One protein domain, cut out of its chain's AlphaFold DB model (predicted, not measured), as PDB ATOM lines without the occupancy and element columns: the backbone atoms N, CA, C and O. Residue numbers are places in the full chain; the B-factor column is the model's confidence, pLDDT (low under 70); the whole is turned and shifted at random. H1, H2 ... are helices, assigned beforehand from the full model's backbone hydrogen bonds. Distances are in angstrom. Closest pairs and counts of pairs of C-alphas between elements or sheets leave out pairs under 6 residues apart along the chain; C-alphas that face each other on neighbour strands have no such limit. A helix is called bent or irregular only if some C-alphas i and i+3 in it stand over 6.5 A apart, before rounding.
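What this domain is: This is residues 2 to 131 of the 166 residues of the protein "ABC transporter, permease protein" of Fusobacterium sp. CM21 (UniProt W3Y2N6). The domain is a loose, elongated group of helices in which H2, H5 and H8 run roughly along the length, H5 between the other two, while H1 crosses H5. The helical hairpin of H6 and H7 lies toward one end, and H3, H4 and H9 gather at the other. The printed part has 130 residues with nine named helices, H1 to H9 in order along the chain, and no named strand; the class is all helix. The whole is loose, with a radius of gyration of the C-alphas of 17.5 A, and spans 54 by 30 by 23 A.

Where its parts are: H1 takes residues 2 to 12, 15.4 A long, from C-alpha 2 at (95.205, 98.134, 86.866). H2 takes residues 19 to 31, 18.9 A, and H3 residues 36 to 45, 14.3 A. H4, residues 53 to 56, comes before H5, residues 63 to 75, 18.5 A, which begins with C-alpha 63 at (106.203, 100.858, 80.613). H6 is residues 79 to 86. H7, residues 91 to 102, 15.5 A, is only just irregular: C-alphas 97 and 100 are 6.52 A apart. H8, residues 104 to 120, is the longest at 24.1 A. H9, residues 123 to 128, ends with C-alpha 128 at (102.276, 81.153, 72.093).

How they stand to each other: H1 touches H5 at a steep tilt of 50 degrees, the same way; their closest C-alphas are those of Ala 8 and Lys 70, 4.1 A apart. H2 touches H5 with residues 26 to 30 alone, closest at the C-alphas of Met 30 and Thr 63, 6.3 A, at 38 degrees, only just steep, opposite ways. H3 and H9 only just touch, with 3 pairs of C-alphas within 8 A, closest at Tyr 40 and Tyr 128, 7.7 A. H4 touches H9, with the C-alphas of Met 55 and Glu 124 closest at 5.5 A. H5 and H8 are close but not clearly touching, at a shallow tilt of 3 degrees, opposite ways; the closest C-alphas, of Tyr 65 and Phe 110, are 7.4 A apart. H6 and H7 form a helical hairpin and only just touch, with 3 pairs of C-alphas within 8 A, closest at Gln 81 and Ile 94, 6.8 A. H2 and H8 are apart. Every O i to N i+4 pair is within hydrogen-bond range in H1, H3, H5, H6 and H9; H2 has 8 of 9, H7 6 of 8 and H8 12 of 13, and H4 is too short for such a pair.

The domain as a whole: The two C-alphas farthest apart, of Ile 86 and Ser 130, are 54.5 A apart. The printed part has no cut and no long link. The mean pLDDT of the printed part is 93.6, and no printed residue is under 70.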
ATOM      1  N   VAL A   2      95.198  98.039  85.380       94.00
ATOM      2  CA  VAL A   2      95.205  98.134  86.866       94.00
ATOM      3  C   VAL A   2      96.622  98.110  87.453       94.00
ATOM      4  O   VAL A   2      96.981  98.988  88.233       94.00
ATOM      5  N   PHE A   3      97.463  97.174  87.006       94.38
ATOM      6  CA  PHE A   3      98.872  97.110  87.409       94.38
ATOM      7  C   PHE A   3      99.635  98.402  87.089       94.38
ATOM      8  O   PHE A   3     100.427  98.869  87.902       94.38
ATOM      9  N   SER A   4      99.355  99.024  85.940       95.19
ATOM     10  CA  SER A   4      99.992 100.280  85.543       95.19
ATOM     11  C   SER A   4      99.590 101.439  86.439       95.19
ATOM     12  O   SER A   4     100.447 102.236  86.794       95.19
ATOM     13  N   ILE A   5      98.316 101.507  86.836       95.94
ATOM     14  CA  ILE A   5      97.811 102.520  87.770       95.94
ATOM     15  C   ILE A   5      98.538 102.397  89.107       95.94
ATOM     16  O   ILE A   5      99.037 103.392  89.626       95.94
ATOM     17  N   ILE A   6      98.620 101.180  89.653       95.12
ATOM     18  CA  ILE A   6      99.267 100.929  90.946       95.12
ATOM     19  C   ILE A   6     100.757 101.283  90.866       95.12
ATOM     20  O   ILE A   6     101.248 102.047  91.697       95.12
ATOM     21  N   ALA A   7     101.462 100.794  89.842       95.06
ATOM     22  CA  ALA A   7     102.877 101.092  89.634       95.06
ATOM     23  C   ALA A   7     103.118 102.602  89.481       95.06
ATOM     24  O   ALA A   7     103.965 103.175  90.166       95.06
ATOM     25  N   ALA A   8     102.327 103.268  88.640       96.12
ATOM     26  CA  ALA A   8     102.421 104.702  88.418       96.12
ATOM     27  C   ALA A   8     102.165 105.507  89.695       96.12
ATOM     28  O   ALA A   8     102.883 106.467  89.979       96.12
ATOM     29  N   TYR A   9     101.167 105.103  90.483       95.56
ATOM     30  CA  TYR A   9     100.829 105.752  91.741       95.56
ATOM     31  C   TYR A   9     101.980 105.659  92.743       95.56
ATOM     32  O   TYR A   9     102.438 106.684  93.248       95.56
ATOM     33  N   VAL A  10     102.509 104.454  92.969       93.94
ATOM     34  CA  VAL A  10     103.631 104.220  93.891       93.94
ATOM     35  C   VAL A  10     104.873 105.000  93.446       93.94
ATOM     36  O   VAL A  10     105.476 105.712  94.248       93.94
ATOM     37  N   LEU A  11     105.208 104.966  92.153       95.06
ATOM     38  CA  LEU A  11     106.371 105.665  91.591       95.06
ATOM     39  C   LEU A  11     106.217 107.194  91.552       95.06
ATOM     40  O   LEU A  11     107.213 107.921  91.440       95.06
ATOM     41  N   SER A  12     104.990 107.717  91.649       94.75
ATOM     42  CA  SER A  12     104.754 109.163  91.726       94.75
ATOM     43  C   SER A  12     105.173 109.744  93.084       94.75
ATOM     44  O   SER A  12     105.621 110.896  93.149       94.75
ATOM     45  N   ARG A  13     105.151 108.935  94.158       90.81
ATOM     46  CA  ARG A  13     105.468 109.357  95.533       90.81
ATOM     47  C   ARG A  13     106.951 109.686  95.707       90.81
ATOM     48  O   ARG A  13     107.827 108.906  95.342       90.81
ATOM     49  N   LYS A  14     107.262 110.878  96.233       85.12
ATOM     50  CA  LYS A  14     108.655 111.331  96.446       85.12
ATOM     51  C   LYS A  14     109.353 110.578  97.584       85.12
ATOM     52  O   LYS A  14     110.553 110.364  97.491       85.12
ATOM     53  N   GLY A  15     108.601 110.131  98.593       85.50
ATOM     54  CA  GLY A  15     109.120 109.403  99.759       85.50
ATOM     55  C   GLY A  15     109.378 107.905  99.555       85.50
ATOM     56  O   GLY A  15     109.719 107.224 100.513       85.50
ATOM     57  N   LEU A  16     109.204 107.365  98.342       90.31
ATOM     58  CA  LEU A  16     109.474 105.951  98.075       90.31
ATOM     59  C   LEU A  16     110.987 105.675  98.135       90.31
ATOM     60  O   LEU A  16     111.758 106.178  97.309       90.31
ATOM     61  N   ILE A  17     111.400 104.840  99.090       90.88
ATOM     62  CA  ILE A  17     112.788 104.383  99.227       90.88
ATOM     63  C   ILE A  17     113.184 103.624  97.952       90.88
ATOM     64  O   ILE A  17     112.444 102.772  97.467       90.88
ATOM     65  N   GLY A  18     114.333 103.969  97.363       91.81
ATOM     66  CA  GLY A  18     114.804 103.340  96.122       91.81
ATOM     67  C   GLY A  18     114.095 103.807  94.844       91.81
ATOM     68  O   GLY A  18     114.349 103.260  93.773       91.81
ATOM     69  N   ARG A  19     113.257 104.854  94.897       92.81
ATOM     70  CA  ARG A  19     112.518 105.370  93.728       92.81
ATOM     71  C   ARG A  19     113.380 105.600  92.489       92.81
ATOM     72  O   ARG A  19     112.959 105.244  91.393       92.81
ATOM     73  N   LYS A  20     114.545 106.243  92.639       91.88
ATOM     74  CA  LYS A  20     115.431 106.544  91.498       91.88
ATOM     75  C   LYS A  20     115.893 105.256  90.819       91.88
ATOM     76  O   LYS A  20     115.777 105.151  89.608       91.88
ATOM     77  N   PHE A  21     116.316 104.272  91.609       94.94
ATOM     78  CA  PHE A  21     116.746 102.966  91.119       94.94
ATOM     79  C   PHE A  21     115.616 102.216  90.399       94.94
ATOM     80  O   PHE A  21     115.803 101.774  89.269       94.94
ATOM     81  N   LEU A  22     114.419 102.155  90.995       94.50
ATOM     82  CA  LEU A  22     113.250 101.525  90.368       94.50
ATOM     83  C   LEU A  22     112.873 102.198  89.043       94.50
ATOM     84  O   LEU A  22     112.642 101.513  88.050       94.50
ATOM     85  N   LEU A  23     112.846 103.534  89.006       94.00
ATOM     86  CA  LEU A  23     112.586 104.278  87.772       94.00
ATOM     87  C   LEU A  23     113.661 104.012  86.715       94.00
ATOM     88  O   LEU A  23     113.310 103.833  85.556       94.00
ATOM     89  N   SER A  24     114.937 103.951  87.099       94.12
ATOM     90  CA  SER A  24     116.032 103.632  86.180       94.12
ATOM     91  C   SER A  24     115.891 102.236  85.574       94.12
ATOM     92  O   SER A  24     116.031 102.105  84.364       94.12
ATOM     93  N   ILE A  25     115.552 101.214  86.369       94.81
ATOM     94  CA  ILE A  25     115.318  99.852  85.855       94.81
ATOM     95  C   ILE A  25     114.109  99.821  84.921       94.81
ATOM     96  O   ILE A  25     114.188  99.267  83.828       94.81
ATOM     97  N   ILE A  26     112.993 100.434  85.316       93.44
ATOM     98  CA  ILE A  26     111.785 100.464  84.485       93.44
ATOM     99  C   ILE A  26     112.080 101.168  83.157       93.44
ATOM    100  O   ILE A  26     111.773 100.630  82.098       93.44
ATOM    101  N   LEU A  27     112.742 102.327  83.187       94.00
ATOM    102  CA  LEU A  27     113.147 103.036  81.972       94.00
ATOM    103  C   LEU A  27     114.132 102.222  81.132       94.00
ATOM    104  O   LEU A  27     114.016 102.227  79.913       94.00
ATOM    105  N   PHE A  28     115.051 101.479  81.751       95.12
ATOM    106  CA  PHE A  28     115.956 100.589  81.029       95.12
ATOM    107  C   PHE A  28     115.182  99.562  80.191       95.12
ATOM    108  O   PHE A  28     115.461  99.430  79.003       95.12
ATOM    109  N   THR A  29     114.138  98.930  80.744       91.62
ATOM    110  CA  THR A  29     113.301  97.969  79.989       91.62
ATOM    111  C   THR A  29     112.534  98.581  78.813       91.62
ATOM    112  O   THR A  29     112.076  97.859  77.934       91.62
ATOM    113  N   MET A  30     112.377  99.910  78.777       90.94
ATOM    114  CA  MET A  30     111.743 100.599  77.651       90.94
ATOM    115  C   MET A  30     112.665 100.664  76.425       90.94
ATOM    116  O   MET A  30     112.176 100.663  75.300       90.94
ATOM    117  N   PHE A  31     113.982 100.723  76.640       91.62
ATOM    118  CA  PHE A  31     114.982 100.830  75.570       91.62
ATOM    119  C   PHE A  31     115.688  99.504  75.282       91.62
ATOM    120  O   PHE A  31     116.148  99.282  74.165       91.62
ATOM    121  N   PHE A  32     115.766  98.624  76.277       93.81
ATOM    122  CA  PHE A  32     116.451  97.344  76.195       93.81
ATOM    123  C   PHE A  32     115.463  96.201  76.414       93.81
ATOM    124  O   PHE A  32     114.734  96.170  77.403       93.81
ATOM    125  N   SER A  33     115.476  95.233  75.502       88.81
ATOM    126  CA  SER A  33     114.668  94.017  75.575       88.81
ATOM    127  C   SER A  33     115.524  92.806  75.218       88.81
ATOM    128  O   SER A  33     116.386  92.892  74.346       88.81
ATOM    129  N   GLY A  34     115.256  91.665  75.863       87.38
ATOM    130  CA  GLY A  34     115.867  90.381  75.501       87.38
ATOM    131  C   GLY A  34     115.444  89.888  74.113       87.38
ATOM    132  O   GLY A  34     116.047  88.969  73.574       87.38
ATOM    133  N   GLY A  35     114.427  90.505  73.509       91.06
ATOM    134  CA  GLY A  35     113.919  90.126  72.202       91.06
ATOM    135  C   GLY A  35     112.993  88.914  72.256       91.06
ATOM    136  O   GLY A  35     112.624  88.402  73.315       91.06
ATOM    137  N   MET A  36     112.578  88.473  71.075       92.00
ATOM    138  CA  MET A  36     111.518  87.481  70.917       92.00
ATOM    139  C   MET A  36     111.902  86.093  71.442       92.00
ATOM    140  O   MET A  36     111.111  85.482  72.154       92.00
ATOM    141  N   ILE A  37     113.108  85.608  71.120       94.06
ATOM    142  CA  ILE A  37     113.532  84.241  71.465       94.06
ATOM    143  C   ILE A  37     113.630  84.059  72.989       94.06
ATOM    144  O   ILE A  37     112.976  83.153  73.504       94.06
ATOM    145  N   PRO A  38     114.341  84.916  73.753       94.19
ATOM    146  CA  PRO A  38     114.383  84.777  75.209       94.19
ATOM    147  C   PRO A  38     113.011  84.940  75.864       94.19
ATOM    148  O   PRO A  38     112.687  84.208  76.793       94.19
ATOM    149  N   THR A  39     112.172  85.848  75.352       92.06
ATOM    150  CA  THR A  39     110.800  86.018  75.862       92.06
ATOM    151  C   THR A  39     109.969  84.750  75.657       92.06
ATOM    152  O   THR A  39     109.225  84.350  76.550       92.06
ATOM    153  N   TYR A  40     110.129  84.076  74.514       93.56
ATOM    154  CA  TYR A  40     109.463  82.806  74.243       93.56
ATOM    155  C   TYR A  40     109.922  81.691  75.183       93.56
ATOM    156  O   TYR A  40     109.080  80.989  75.741       93.56
ATOM    157  N   ILE A  41     111.236  81.560  75.397       94.81
ATOM    158  CA  ILE A  41     111.799  80.559  76.316       94.81
ATOM    159  C   ILE A  41     111.218  80.749  77.719       94.81
ATOM    160  O   ILE A  41     110.710  79.793  78.289       94.81
ATOM    161  N   ILE A  42     111.156  81.987  78.221       94.31
ATOM    162  CA  ILE A  42     110.553  82.291  79.529       94.31
ATOM    163  C   ILE A  42     109.096  81.803  79.596       94.31
ATOM    164  O   ILE A  42     108.713  81.113  80.535       94.31
ATOM    165  N   ILE A  43     108.269  82.123  78.597       94.75
ATOM    166  CA  ILE A  43     106.854  81.708  78.577       94.75
ATOM    167  C   ILE A  43     106.702  80.184  78.509       94.75
ATOM    168  O   ILE A  43     105.806  79.625  79.151       94.75
ATOM    169  N   SER A  44     107.586  79.515  77.771       93.56
ATOM    170  CA  SER A  44     107.660  78.057  77.717       93.56
ATOM    171  C   SER A  44     108.070  77.451  79.062       93.56
ATOM    172  O   SER A  44     107.421  76.512  79.522       93.56
ATOM    173  N   ASP A  45     109.079  78.009  79.730       95.81
ATOM    174  CA  ASP A  45     109.574  77.538  81.029       95.81
ATOM    175  C   ASP A  45     108.510  77.684  82.126       95.81
ATOM    176  O   ASP A  45     108.337  76.797  82.964       95.81
ATOM    177  N   PHE A  46     107.713  78.757  82.069       94.12
ATOM    178  CA  PHE A  46     106.540  78.944  82.927       94.12
ATOM    179  C   PHE A  46     105.344  78.049  82.551       94.12
ATOM    180  O   PHE A  46     104.309  78.115  83.215       94.12
ATOM    181  N   LYS A  47     105.463  77.202  81.516       93.81
ATOM    182  CA  LYS A  47     104.401  76.316  80.998       93.81
ATOM    183  C   LYS A  47     103.118  77.066  80.640       93.81
ATOM    184  O   LYS A  47     102.009  76.563  80.815       93.81
ATOM    185  N   LEU A  48     103.273  78.291  80.146       93.94
ATOM    186  CA  LEU A  48     102.160  79.140  79.730       93.94
ATOM    187  C   LEU A  48     101.854  79.003  78.236       93.94
ATOM    188  O   LEU A  48     100.895  79.605  77.757       93.94
ATOM    189  N   THR A  49     102.634  78.217  77.492       92.50
ATOM    190  CA  THR A  49     102.336  77.902  76.093       92.50
ATOM    191  C   THR A  49     100.969  77.233  75.973       92.50
ATOM    192  O   THR A  49     100.533  76.472  76.836       92.50
ATOM    193  N   ASN A  50     100.257  77.571  74.902       93.62
ATOM    194  CA  ASN A  50      98.882  77.155  74.650       93.62
ATOM    195  C   ASN A  50      97.875  77.557  75.748       93.62
ATOM    196  O   ASN A  50      96.886  76.867  75.986       93.62
ATOM    197  N   ASN A  51      98.111  78.687  76.421       93.81
ATOM    198  CA  ASN A  51      97.216  79.246  77.432       93.81
ATOM    199  C   ASN A  51      96.967  80.739  77.166       93.81
ATOM    200  O   ASN A  51      97.897  81.467  76.825       93.81
ATOM    201  N   ILE A  52      95.745  81.232  77.388       91.62
ATOM    202  CA  ILE A  52      95.381  82.655  77.244       91.62
ATOM    203  C   ILE A  52      96.291  83.562  78.097       91.62
ATOM    204  O   ILE A  52      96.628  84.676  77.682       91.62
ATOM    205  N   PHE A  53      96.757  83.089  79.259       92.69
ATOM    206  CA  PHE A  53      97.675  83.837  80.123       92.69
ATOM    207  C   PHE A  53      99.018  84.171  79.459       92.69
ATOM    208  O   PHE A  53      99.587  85.210  79.797       92.69
ATOM    209  N   SER A  54      99.477  83.398  78.465       92.81
ATOM    210  CA  SER A  54     100.667  83.749  77.665       92.81
ATOM    211  C   SER A  54     100.517  85.067  76.914       92.81
ATOM    212  O   SER A  54     101.507  85.745  76.665       92.81
ATOM    213  N   MET A  55      99.287  85.469  76.596       91.38
ATOM    214  CA  MET A  55      99.016  86.764  75.988       91.38
ATOM    215  C   MET A  55      98.824  87.852  77.041       91.38
ATOM    216  O   MET A  55      99.074  89.014  76.758       91.38
ATOM    217  N   ILE A  56      98.287  87.537  78.226       91.69
ATOM    218  CA  ILE A  56      97.984  88.550  79.256       91.69
ATOM    219  C   ILE A  56      99.231  88.968  80.020       91.69
ATOM    220  O   ILE A  56      99.457  90.161  80.197       91.69
ATOM    221  N   LEU A  57     100.010  88.003  80.504       91.56
ATOM    222  CA  LEU A  57     101.071  88.279  81.464       91.56
ATOM    223  C   LEU A  57     102.206  89.128  80.870       91.56
ATOM    224  O   LEU A  57     102.565  90.115  81.510       91.56
ATOM    225  N   PRO A  58     102.723  88.855  79.657       88.75
ATOM    226  CA  PRO A  58     103.801  89.666  79.086       88.75
ATOM    227  C   PRO A  58     103.381  91.106  78.796       88.75
ATOM    228  O   PRO A  58     104.173  92.027  78.961       88.75
ATOM    229  N   THR A  59     102.124  91.313  78.398       88.50
ATOM    230  CA  THR A  59     101.608  92.623  77.975       88.50
ATOM    231  C   THR A  59     100.785  93.314  79.069       88.50
ATOM    232  O   THR A  59     100.068  94.278  78.797       88.50
ATOM    233  N   MET A  60     100.820  92.828  80.320       89.75
ATOM    234  CA  MET A  60      99.979  93.374  81.400       89.75
ATOM    235  C   MET A  60     100.367  94.808  81.796       89.75
ATOM    236  O   MET A  60      99.545  95.565  82.332       89.75
ATOM    237  N   LEU A  61     101.636  95.150  81.559       90.88
ATOM    238  CA  LEU A  61     102.274  96.407  81.903       90.88
ATOM    239  C   LEU A  61     102.946  96.977  80.661       90.88
ATOM    240  O   LEU A  61     103.923  96.432  80.164       90.88
ATOM    241  N   ASN A  62     102.456  98.126  80.217       92.56
ATOM    242  CA  ASN A  62     103.150  98.944  79.243       92.56
ATOM    243  C   ASN A  62     103.954 100.026  79.984       92.56
ATOM    244  O   ASN A  62     103.378 100.921  80.616       92.56
ATOM    245  N   THR A  63     105.285  99.934  79.927       93.44
ATOM    246  CA  THR A  63     106.203 100.858  80.613       93.44
ATOM    247  C   THR A  63     105.966 102.311  80.212       93.44
ATOM    248  O   THR A  63     105.936 103.191  81.073       93.44
ATOM    249  N   TYR A  64     105.721 102.574  78.927       94.06
ATOM    250  CA  TYR A  64     105.456 103.923  78.435       94.06
ATOM    251  C   TYR A  64     104.211 104.527  79.098       94.06
ATOM    252  O   TYR A  64     104.258 105.640  79.628       94.06
ATOM    253  N   TYR A  65     103.120 103.759  79.181       95.56
ATOM    254  CA  TYR A  65     101.898 104.205  79.858       95.56
ATOM    255  C   TYR A  65     102.117 104.434  81.358       95.56
ATOM    256  O   TYR A  65     101.627 105.425  81.897       95.56
ATOM    257  N   VAL A  66     102.897 103.581  82.033       96.06
ATOM    258  CA  VAL A  66     103.244 103.764  83.456       96.06
ATOM    259  C   VAL A  66     103.961 105.092  83.687       96.06
ATOM    260  O   VAL A  66     103.608 105.815  84.618       96.06
ATOM    261  N   ILE A  67     104.940 105.444  82.847       95.94
ATOM    262  CA  ILE A  67     105.697 106.694  82.994       95.94
ATOM    263  C   ILE A  67     104.790 107.916  82.813       95.94
ATOM    264  O   ILE A  67     104.868 108.853  83.615       95.94
ATOM    265  N   ILE A  68     103.895 107.899  81.821       96.50
ATOM    266  CA  ILE A  68     102.956 109.008  81.607       96.50
ATOM    267  C   ILE A  68     101.985 109.133  82.785       96.50
ATOM    268  O   ILE A  68     101.850 110.218  83.353       96.50
ATOM    269  N   MET A  69     101.369 108.028  83.214       97.00
ATOM    270  CA  MET A  69     100.476 108.014  84.379       97.00
ATOM    271  C   MET A  69     101.186 108.490  85.649       97.00
ATOM    272  O   MET A  69     100.622 109.258  86.426       97.00
ATOM    273  N   LYS A  70     102.447 108.091  85.851       96.00
ATOM    274  CA  LYS A  70     103.256 108.505  87.003       96.00
ATOM    275  C   LYS A  70     103.512 110.009  86.996       96.00
ATOM    276  O   LYS A  70     103.500 110.631  88.057       96.00
ATOM    277  N   ASN A  71     103.782 110.593  85.830       96.38
ATOM    278  CA  ASN A  71     104.000 112.033  85.706       96.38
ATOM    279  C   ASN A  71     102.708 112.811  85.950       96.38
ATOM    280  O   ASN A  71     102.738 113.794  86.682       96.38
ATOM    281  N   TYR A  72     101.580 112.314  85.442       97.00
ATOM    282  CA  TYR A  72     100.268 112.892  85.711       97.00
ATOM    283  C   TYR A  72      99.896 112.838  87.205       97.00
ATOM    284  O   TYR A  72      99.535 113.853  87.794       97.00
ATOM    285  N   PHE A  73     100.064 111.691  87.873       96.25
ATOM    286  CA  PHE A  73      99.827 111.607  89.320       96.25
ATOM    287  C   PHE A  73     100.781 112.493  90.127       96.25
ATOM    288  O   PHE A  73     100.387 113.025  91.159       96.25
ATOM    289  N   ALA A  74     102.017 112.684  89.657       95.19
ATOM    290  CA  ALA A  74     102.974 113.586  90.290       95.19
ATOM    291  C   ALA A  74     102.658 115.076  90.061       95.19
ATOM    292  O   ALA A  74     103.141 115.897  90.839       95.19
ATOM    293  N   SER A  75     101.891 115.428  89.022       95.50
ATOM    294  CA  SER A  75     101.447 116.806  88.774       95.50
ATOM    295  C   SER A  75     100.197 117.194  89.561       95.50
ATOM    296  O   SER A  75      99.873 118.376  89.629       95.50
ATOM    297  N   LEU A  76      99.484 116.226  90.150       95.00
ATOM    298  CA  LEU A  76      98.343 116.527  91.013       95.00
ATOM    299  C   LEU A  76      98.807 117.278  92.279       95.00
ATOM    300  O   LEU A  76      99.879 116.968  92.810       95.00
ATOM    301  N   PRO A  77      98.016 118.239  92.794       94.31
ATOM    302  CA  PRO A  77      98.380 119.000  93.987       94.31
ATOM    303  C   PRO A  77      98.673 118.095  95.189       94.31
ATOM    304  O   PRO A  77      97.861 117.240  95.550       94.31
ATOM    305  N   ILE A  78      99.817 118.316  95.848       90.44
ATOM    306  CA  ILE A  78     100.235 117.515  97.012       90.44
ATOM    307  C   ILE A  78      99.253 117.640  98.185       90.44
ATOM    308  O   ILE A  78      98.996 116.652  98.872       90.44
ATOM    309  N   GLY A  79      98.613 118.807  98.328       92.25
ATOM    310  CA  GLY A  79      97.638 119.081  99.385       92.25
ATOM    311  C   GLY A  79      96.450 118.113  99.404       92.25
ATOM    312  O   GLY A  79      95.928 117.824 100.473       92.25
ATOM    313  N   LEU A  80      96.068 117.523  98.260       91.81
ATOM    314  CA  LEU A  80      95.024 116.487  98.211       91.81
ATOM    315  C   LEU A  80      95.419 115.230  98.991       91.81
ATOM    316  O   LEU A  80      94.577 114.571  99.596       91.81
ATOM    317  N   GLN A  81      96.701 114.869  98.939       90.88
ATOM    318  CA  GLN A  81      97.226 113.722  99.667       90.88
ATOM    319  C   GLN A  81      97.398 114.058 101.148       90.88
ATOM    320  O   GLN A  81      97.054 113.233 101.991       90.88
ATOM    321  N   GLU A  82      97.947 115.231 101.459       91.62
ATOM    322  CA  GLU A  82      98.209 115.661 102.837       91.62
ATOM    323  C   GLU A  82      96.910 115.806 103.631       91.62
ATOM    324  O   GLU A  82      96.807 115.217 104.703       91.62
ATOM    325  N   ALA A  83      95.889 116.459 103.066       94.00
ATOM    326  CA  ALA A  83      94.570 116.578 103.689       94.00
ATOM    327  C   ALA A  83      93.956 115.202 103.985       94.00
ATOM    328  O   ALA A  83      93.596 114.905 105.119       94.00
ATOM    329  N   ALA A  84      93.947 114.304 102.997       93.31
ATOM    330  CA  ALA A  84      93.417 112.959 103.188       93.31
ATOM    331  C   ALA A  84      94.215 112.137 104.213       93.31
ATOM    332  O   ALA A  84      93.648 111.303 104.911       93.31
ATOM    333  N   SER A  85      95.529 112.360 104.305       92.00
ATOM    334  CA  SER A  85      96.379 111.688 105.294       92.00
ATOM    335  C   SER A  85      96.108 112.205 106.710       92.00
ATOM    336  O   SER A  85      96.123 111.410 107.646       92.00
ATOM    337  N   ILE A  86      95.822 113.505 106.864       94.44
ATOM    338  CA  ILE A  86      95.377 114.109 108.133       94.44
ATOM    339  C   ILE A  86      94.027 113.515 108.562       94.44
ATOM    340  O   ILE A  86      93.861 113.179 109.732       94.44
ATOM    341  N   ASP A  87      93.123 113.265 107.610       94.00
ATOM    342  CA  ASP A  87      91.843 112.572 107.839       94.00
ATOM    343  C   ASP A  87      91.997 111.051 108.089       94.00
ATOM    344  O   ASP A  87      91.011 110.317 108.185       94.00
ATOM    345  N   GLY A  88      93.232 110.537 108.170       93.62
ATOM    346  CA  GLY A  88      93.530 109.131 108.458       93.62
ATOM    347  C   GLY A  88      93.402 108.182 107.260       93.62
ATOM    348  O   GLY A  88      93.436 106.960 107.430       93.62
ATOM    349  N   ALA A  89      93.266 108.693 106.033       94.50
ATOM    350  CA  ALA A  89      93.195 107.852 104.845       94.50
ATOM    351  C   ALA A  89      94.556 107.216 104.527       94.50
ATOM    352  O   ALA A  89      95.575 107.887 104.369       94.50
ATOM    353  N   ASN A  90      94.567 105.894 104.348       93.12
ATOM    354  CA  ASN A  90      95.760 105.185 103.891       93.12
ATOM    355  C   ASN A  90      96.014 105.396 102.383       93.12
ATOM    356  O   ASN A  90      95.151 105.849 101.626       93.12
ATOM    357  N   ALA A  91      97.198 105.001 101.908       91.94
ATOM    358  CA  ALA A  91      97.618 105.227 100.525       91.94
ATOM    359  C   ALA A  91      96.695 104.588  99.469       91.94
ATOM    360  O   ALA A  91      96.542 105.158  98.385       91.94
ATOM    361  N   LEU A  92      96.084 103.434  99.764       93.81
ATOM    362  CA  LEU A  92      95.160 102.755  98.852       93.81
ATOM    363  C   LEU A  92      93.822 103.496  98.770       93.81
ATOM    364  O   LEU A  92      93.285 103.687  97.679       93.81
ATOM    365  N   VAL A  93      93.315 103.973  99.908       95.44
ATOM    366  CA  VAL A  93      92.105 104.800  99.977       95.44
ATOM    367  C   VAL A  93      92.309 106.101  99.204       95.44
ATOM    368  O   VAL A  93      91.447 106.463  98.406       95.44
ATOM    369  N   ILE A  94      93.460 106.759  99.358       95.50
ATOM    370  CA  ILE A  94      93.797 107.981  98.608       95.50
ATOM    371  C   ILE A  94      93.810 107.710  97.096       95.50
ATOM    372  O   ILE A  94      93.250 108.489  96.321       95.50
ATOM    373  N   LEU A  95      94.398 106.593  96.654       95.50
ATOM    374  CA  LEU A  95      94.385 106.213  95.240       95.50
ATOM    375  C   LEU A  95      92.951 106.035  94.721       95.50
ATOM    376  O   LEU A  95      92.573 106.652  93.724       95.50
ATOM    377  N   LEU A  96      92.155 105.201  95.394       95.94
ATOM    378  CA  LEU A  96      90.839 104.785  94.910       95.94
ATOM    379  C   LEU A  96      89.770 105.874  95.035       95.94
ATOM    380  O   LEU A  96      88.935 106.004  94.142       95.94
ATOM    381  N   LYS A  97      89.776 106.648  96.126       95.31
ATOM    382  CA  LYS A  97      88.726 107.635  96.425       95.31
ATOM    383  C   LYS A  97      89.058 109.058  95.983       95.31
ATOM    384  O   LYS A  97      88.137 109.854  95.859       95.31
ATOM    385  N   ILE A  98      90.329 109.385  95.740       95.38
ATOM    386  CA  ILE A  98      90.743 110.759  95.410       95.38
ATOM    387  C   ILE A  98      91.401 110.800  94.037       95.38
ATOM    388  O   ILE A  98      90.891 111.448  93.125       95.38
ATOM    389  N   TYR A  99      92.502 110.072  93.851       95.44
ATOM    390  CA  TYR A  99      93.285 110.188  92.620       95.44
ATOM    391  C   TYR A  99      92.509 109.630  91.426       95.44
ATOM    392  O   TYR A  99      92.359 110.331  90.429       95.44
ATOM    393  N   LEU A 100      91.954 108.416  91.513       95.69
ATOM    394  CA  LEU A 100      91.215 107.814  90.400       95.69
ATOM    395  C   LEU A 100      89.994 108.635  89.945       95.69
ATOM    396  O   LEU A 100      89.872 108.851  88.737       95.69
ATOM    397  N   PRO A 101      89.115 109.144  90.836       95.62
ATOM    398  CA  PRO A 101      87.977 109.962  90.424       95.62
ATOM    399  C   PRO A 101      88.363 111.271  89.732       95.62
ATOM    400  O   PRO A 101      87.743 111.624  88.731       95.62
ATOM    401  N   ILE A 102      89.403 111.954  90.219       95.75
ATOM    402  CA  ILE A 102      89.925 113.185  89.603       95.75
ATOM    403  C   ILE A 102      90.545 112.878  88.233       95.75
ATOM    404  O   ILE A 102      90.433 113.660  87.292       95.75
ATOM    405  N   SER A 103      91.143 111.696  88.096       96.94
ATOM    406  CA  SER A 103      91.855 111.265  86.892       96.94
ATOM    407  C   SER A 103      90.958 110.630  85.826       96.94
ATOM    408  O   SER A 103      91.488 110.115  84.845       96.94
ATOM    409  N   LYS A 104      89.626 110.607  85.989       96.12
ATOM    410  CA  LYS A 104      88.712 109.847  85.108       96.12
ATOM    411  C   LYS A 104      88.922 110.106  83.606       96.12
ATOM    412  O   LYS A 104      89.097 109.120  82.892       96.12
ATOM    413  N   PRO A 105      88.964 111.361  83.107       95.44
ATOM    414  CA  PRO A 105      89.160 111.607  81.676       95.44
ATOM    415  C   PRO A 105      90.521 111.106  81.184       95.44
ATOM    416  O   PRO A 105      90.617 110.463  80.145       95.44
ATOM    417  N   PHE A 106      91.571 111.329  81.976       96.06
ATOM    418  CA  PHE A 106      92.922 110.871  81.667       96.06
ATOM    419  C   PHE A 106      93.010 109.334  81.649       96.06
ATOM    420  O   PHE A 106      93.583 108.751  80.732       96.06
ATOM    421  N   MET A 107      92.383 108.655  82.615       96.50
ATOM    422  CA  MET A 107      92.303 107.193  82.670       96.50
ATOM    423  C   MET A 107      91.517 106.607  81.494       96.50
ATOM    424  O   MET A 107      91.915 105.565  80.978       96.50
ATOM    425  N   ALA A 108      90.448 107.269  81.041       96.75
ATOM    426  CA  ALA A 108      89.660 106.822  79.895       96.75
ATOM    427  C   ALA A 108      90.503 106.743  78.611       96.75
ATOM    428  O   ALA A 108      90.413 105.754  77.885       96.75
ATOM    429  N   THR A 109      91.392 107.715  78.379       95.88
ATOM    430  CA  THR A 109      92.324 107.699  77.241       95.88
ATOM    431  C   THR A 109      93.211 106.455  77.249       95.88
ATOM    432  O   THR A 109      93.309 105.748  76.250       95.88
ATOM    433  N   PHE A 110      93.823 106.130  78.390       95.69
ATOM    434  CA  PHE A 110      94.678 104.943  78.481       95.69
ATOM    435  C   PHE A 110      93.891 103.637  78.476       95.69
ATOM    436  O   PHE A 110      94.394 102.639  77.966       95.69
ATOM    437  N   ALA A 111      92.672 103.624  79.017       95.94
ATOM    438  CA  ALA A 111      91.785 102.473  78.903       95.94
ATOM    439  C   ALA A 111      91.489 102.166  77.430       95.94
ATOM    440  O   ALA A 111      91.597 101.012  77.019       95.94
ATOM    441  N   LEU A 112      91.207 103.198  76.629       96.94
ATOM    442  CA  LEU A 112      91.026 103.069  75.186       96.94
ATOM    443  C   LEU A 112      92.303 102.572  74.500       96.94
ATOM    444  O   LEU A 112      92.229 101.644  73.704       96.94
ATOM    445  N   PHE A 113      93.471 103.131  74.825       95.31
ATOM    446  CA  PHE A 113      94.735 102.689  74.224       95.31
ATOM    447  C   PHE A 113      95.035 101.218  74.523       95.31
ATOM    448  O   PHE A 113      95.308 100.458  73.598       95.31
ATOM    449  N   TYR A 114      94.873 100.785  75.779       95.19
ATOM    450  CA  TYR A 114      94.974  99.370  76.142       95.19
ATOM    451  C   TYR A 114      93.947  98.506  75.402       95.19
ATOM    452  O   TYR A 114      94.278  97.399  74.983       95.19
ATOM    453  N   ALA A 115      92.707  98.979  75.250       95.31
ATOM    454  CA  ALA A 115      91.664  98.241  74.547       95.31
ATOM    455  C   ALA A 115      92.001  98.067  73.062       95.31
ATOM    456  O   ALA A 115      91.880  96.962  72.542       95.31
ATOM    457  N   VAL A 116      92.476  99.124  72.399       95.69
ATOM    458  CA  VAL A 116      92.909  99.085  70.997       95.69
ATOM    459  C   VAL A 116      94.119  98.168  70.835       95.69
ATOM    460  O   VAL A 116      94.097  97.301  69.967       95.69
ATOM    461  N   GLU A 117      95.144  98.296  71.680       93.62
ATOM    462  CA  GLU A 117      96.324  97.419  71.656       93.62
ATOM    463  C   GLU A 117      95.909  95.951  71.812       93.62
ATOM    464  O   GLU A 117      96.290  95.095  71.015       93.62
ATOM    465  N   ARG A 118      95.027  95.664  72.775       92.75
ATOM    466  CA  ARG A 118      94.553  94.307  73.040       92.75
ATOM    467  C   ARG A 118      93.674  93.749  71.932       92.75
ATOM    468  O   ARG A 118      93.785  92.570  71.612       92.75
ATOM    469  N   TRP A 119      92.817  94.584  71.359       93.69
ATOM    470  CA  TRP A 119      91.951  94.209  70.250       93.69
ATOM    471  C   TRP A 119      92.749  93.884  68.993       93.69
ATOM    472  O   TRP A 119      92.326  93.015  68.244       93.69
ATOM    473  N   ASN A 120      93.883  94.554  68.771       92.69
ATOM    474  CA  ASN A 120      94.749  94.359  67.606       92.69
ATOM    475  C   ASN A 120      95.892  93.350  67.843       92.69
ATOM    476  O   ASN A 120      96.621  93.029  66.908       92.69
ATOM    477  N   GLY A 121      96.059  92.839  69.066       90.62
ATOM    478  CA  GLY A 121      97.137  91.918  69.435       90.62
ATOM    479  C   GLY A 121      96.974  90.528  68.816       90.62
ATOM    480  O   GLY A 121      96.215  89.696  69.314       90.62
ATOM    481  N   TRP A 122      97.697  90.266  67.726       91.56
ATOM    482  CA  TRP A 122      97.740  88.958  67.057       91.56
ATOM    483  C   TRP A 122      99.085  88.237  67.219       91.56
ATOM    484  O   TRP A 122      99.139  87.014  67.086       91.56
ATOM    485  N   TRP A 123     100.170  88.972  67.482       91.62
ATOM    486  CA  TRP A 123     101.538  88.445  67.471       91.62
ATOM    487  C   TRP A 123     101.775  87.439  68.603       91.62
ATOM    488  O   TRP A 123     102.315  86.357  68.388       91.62
ATOM    489  N   GLU A 124     101.300  87.755  69.803       91.00
ATOM    490  CA  GLU A 124     101.429  86.915  70.993       91.00
ATOM    491  C   GLU A 124     100.649  85.611  70.829       91.00
ATOM    492  O   GLU A 124     101.143  84.542  71.172       91.00
ATOM    493  N   ALA A 125      99.445  85.685  70.255       91.50
ATOM    494  CA  ALA A 125      98.658  84.498  69.948       91.50
ATOM    495  C   ALA A 125      99.350  83.618  68.904       91.50
ATOM    496  O   ALA A 125      99.365  82.402  69.045       91.50
ATOM    497  N   PHE A 126      99.948  84.226  67.876       91.50
ATOM    498  CA  PHE A 126     100.687  83.493  66.849       91.50
ATOM    499  C   PHE A 126     101.889  82.749  67.431       91.50
ATOM    500  O   PHE A 126     102.137  81.606  67.058       91.50
ATOM    501  N   LEU A 127     102.614  83.384  68.353       92.56
ATOM    502  CA  LEU A 127     103.780  82.781  68.985       92.56
ATOM    503  C   LEU A 127     103.417  81.699  70.002       92.56
ATOM    504  O   LEU A 127     104.033  80.639  70.005       92.56
ATOM    505  N   TYR A 128     102.461  81.969  70.892       93.50
ATOM    506  CA  TYR A 128     102.276  81.153  72.093       93.50
ATOM    507  C   TYR A 128     101.104  80.176  72.018       93.50
ATOM    508  O   TYR A 128     101.052  79.258  72.836       93.50
ATOM    509  N   ILE A 129     100.162  80.347  71.084       93.56
ATOM    510  CA  ILE A 129      98.916  79.573  71.033       93.56
ATOM    511  C   ILE A 129      98.845  78.719  69.764       93.56
ATOM    512  O   ILE A 129      98.794  79.225  68.642       93.56
ATOM    513  N   SER A 130      98.745  77.402  69.951       91.50
ATOM    514  CA  SER A 130      98.563  76.442  68.855       91.50
ATOM    515  C   SER A 130      97.118  75.956  68.729       91.50
ATOM    516  O   SER A 130      96.655  75.712  67.614       91.50
ATOM    517  N   ASP A 131      96.387  75.850  69.841       92.00
ATOM    518  CA  ASP A 131      94.995  75.404  69.869       92.00
ATOM    519  C   ASP A 131      94.059  76.454  69.253       92.00
ATOM    520  O   ASP A 131      93.999  77.612  69.667       92.00
TER     521      ASP A 131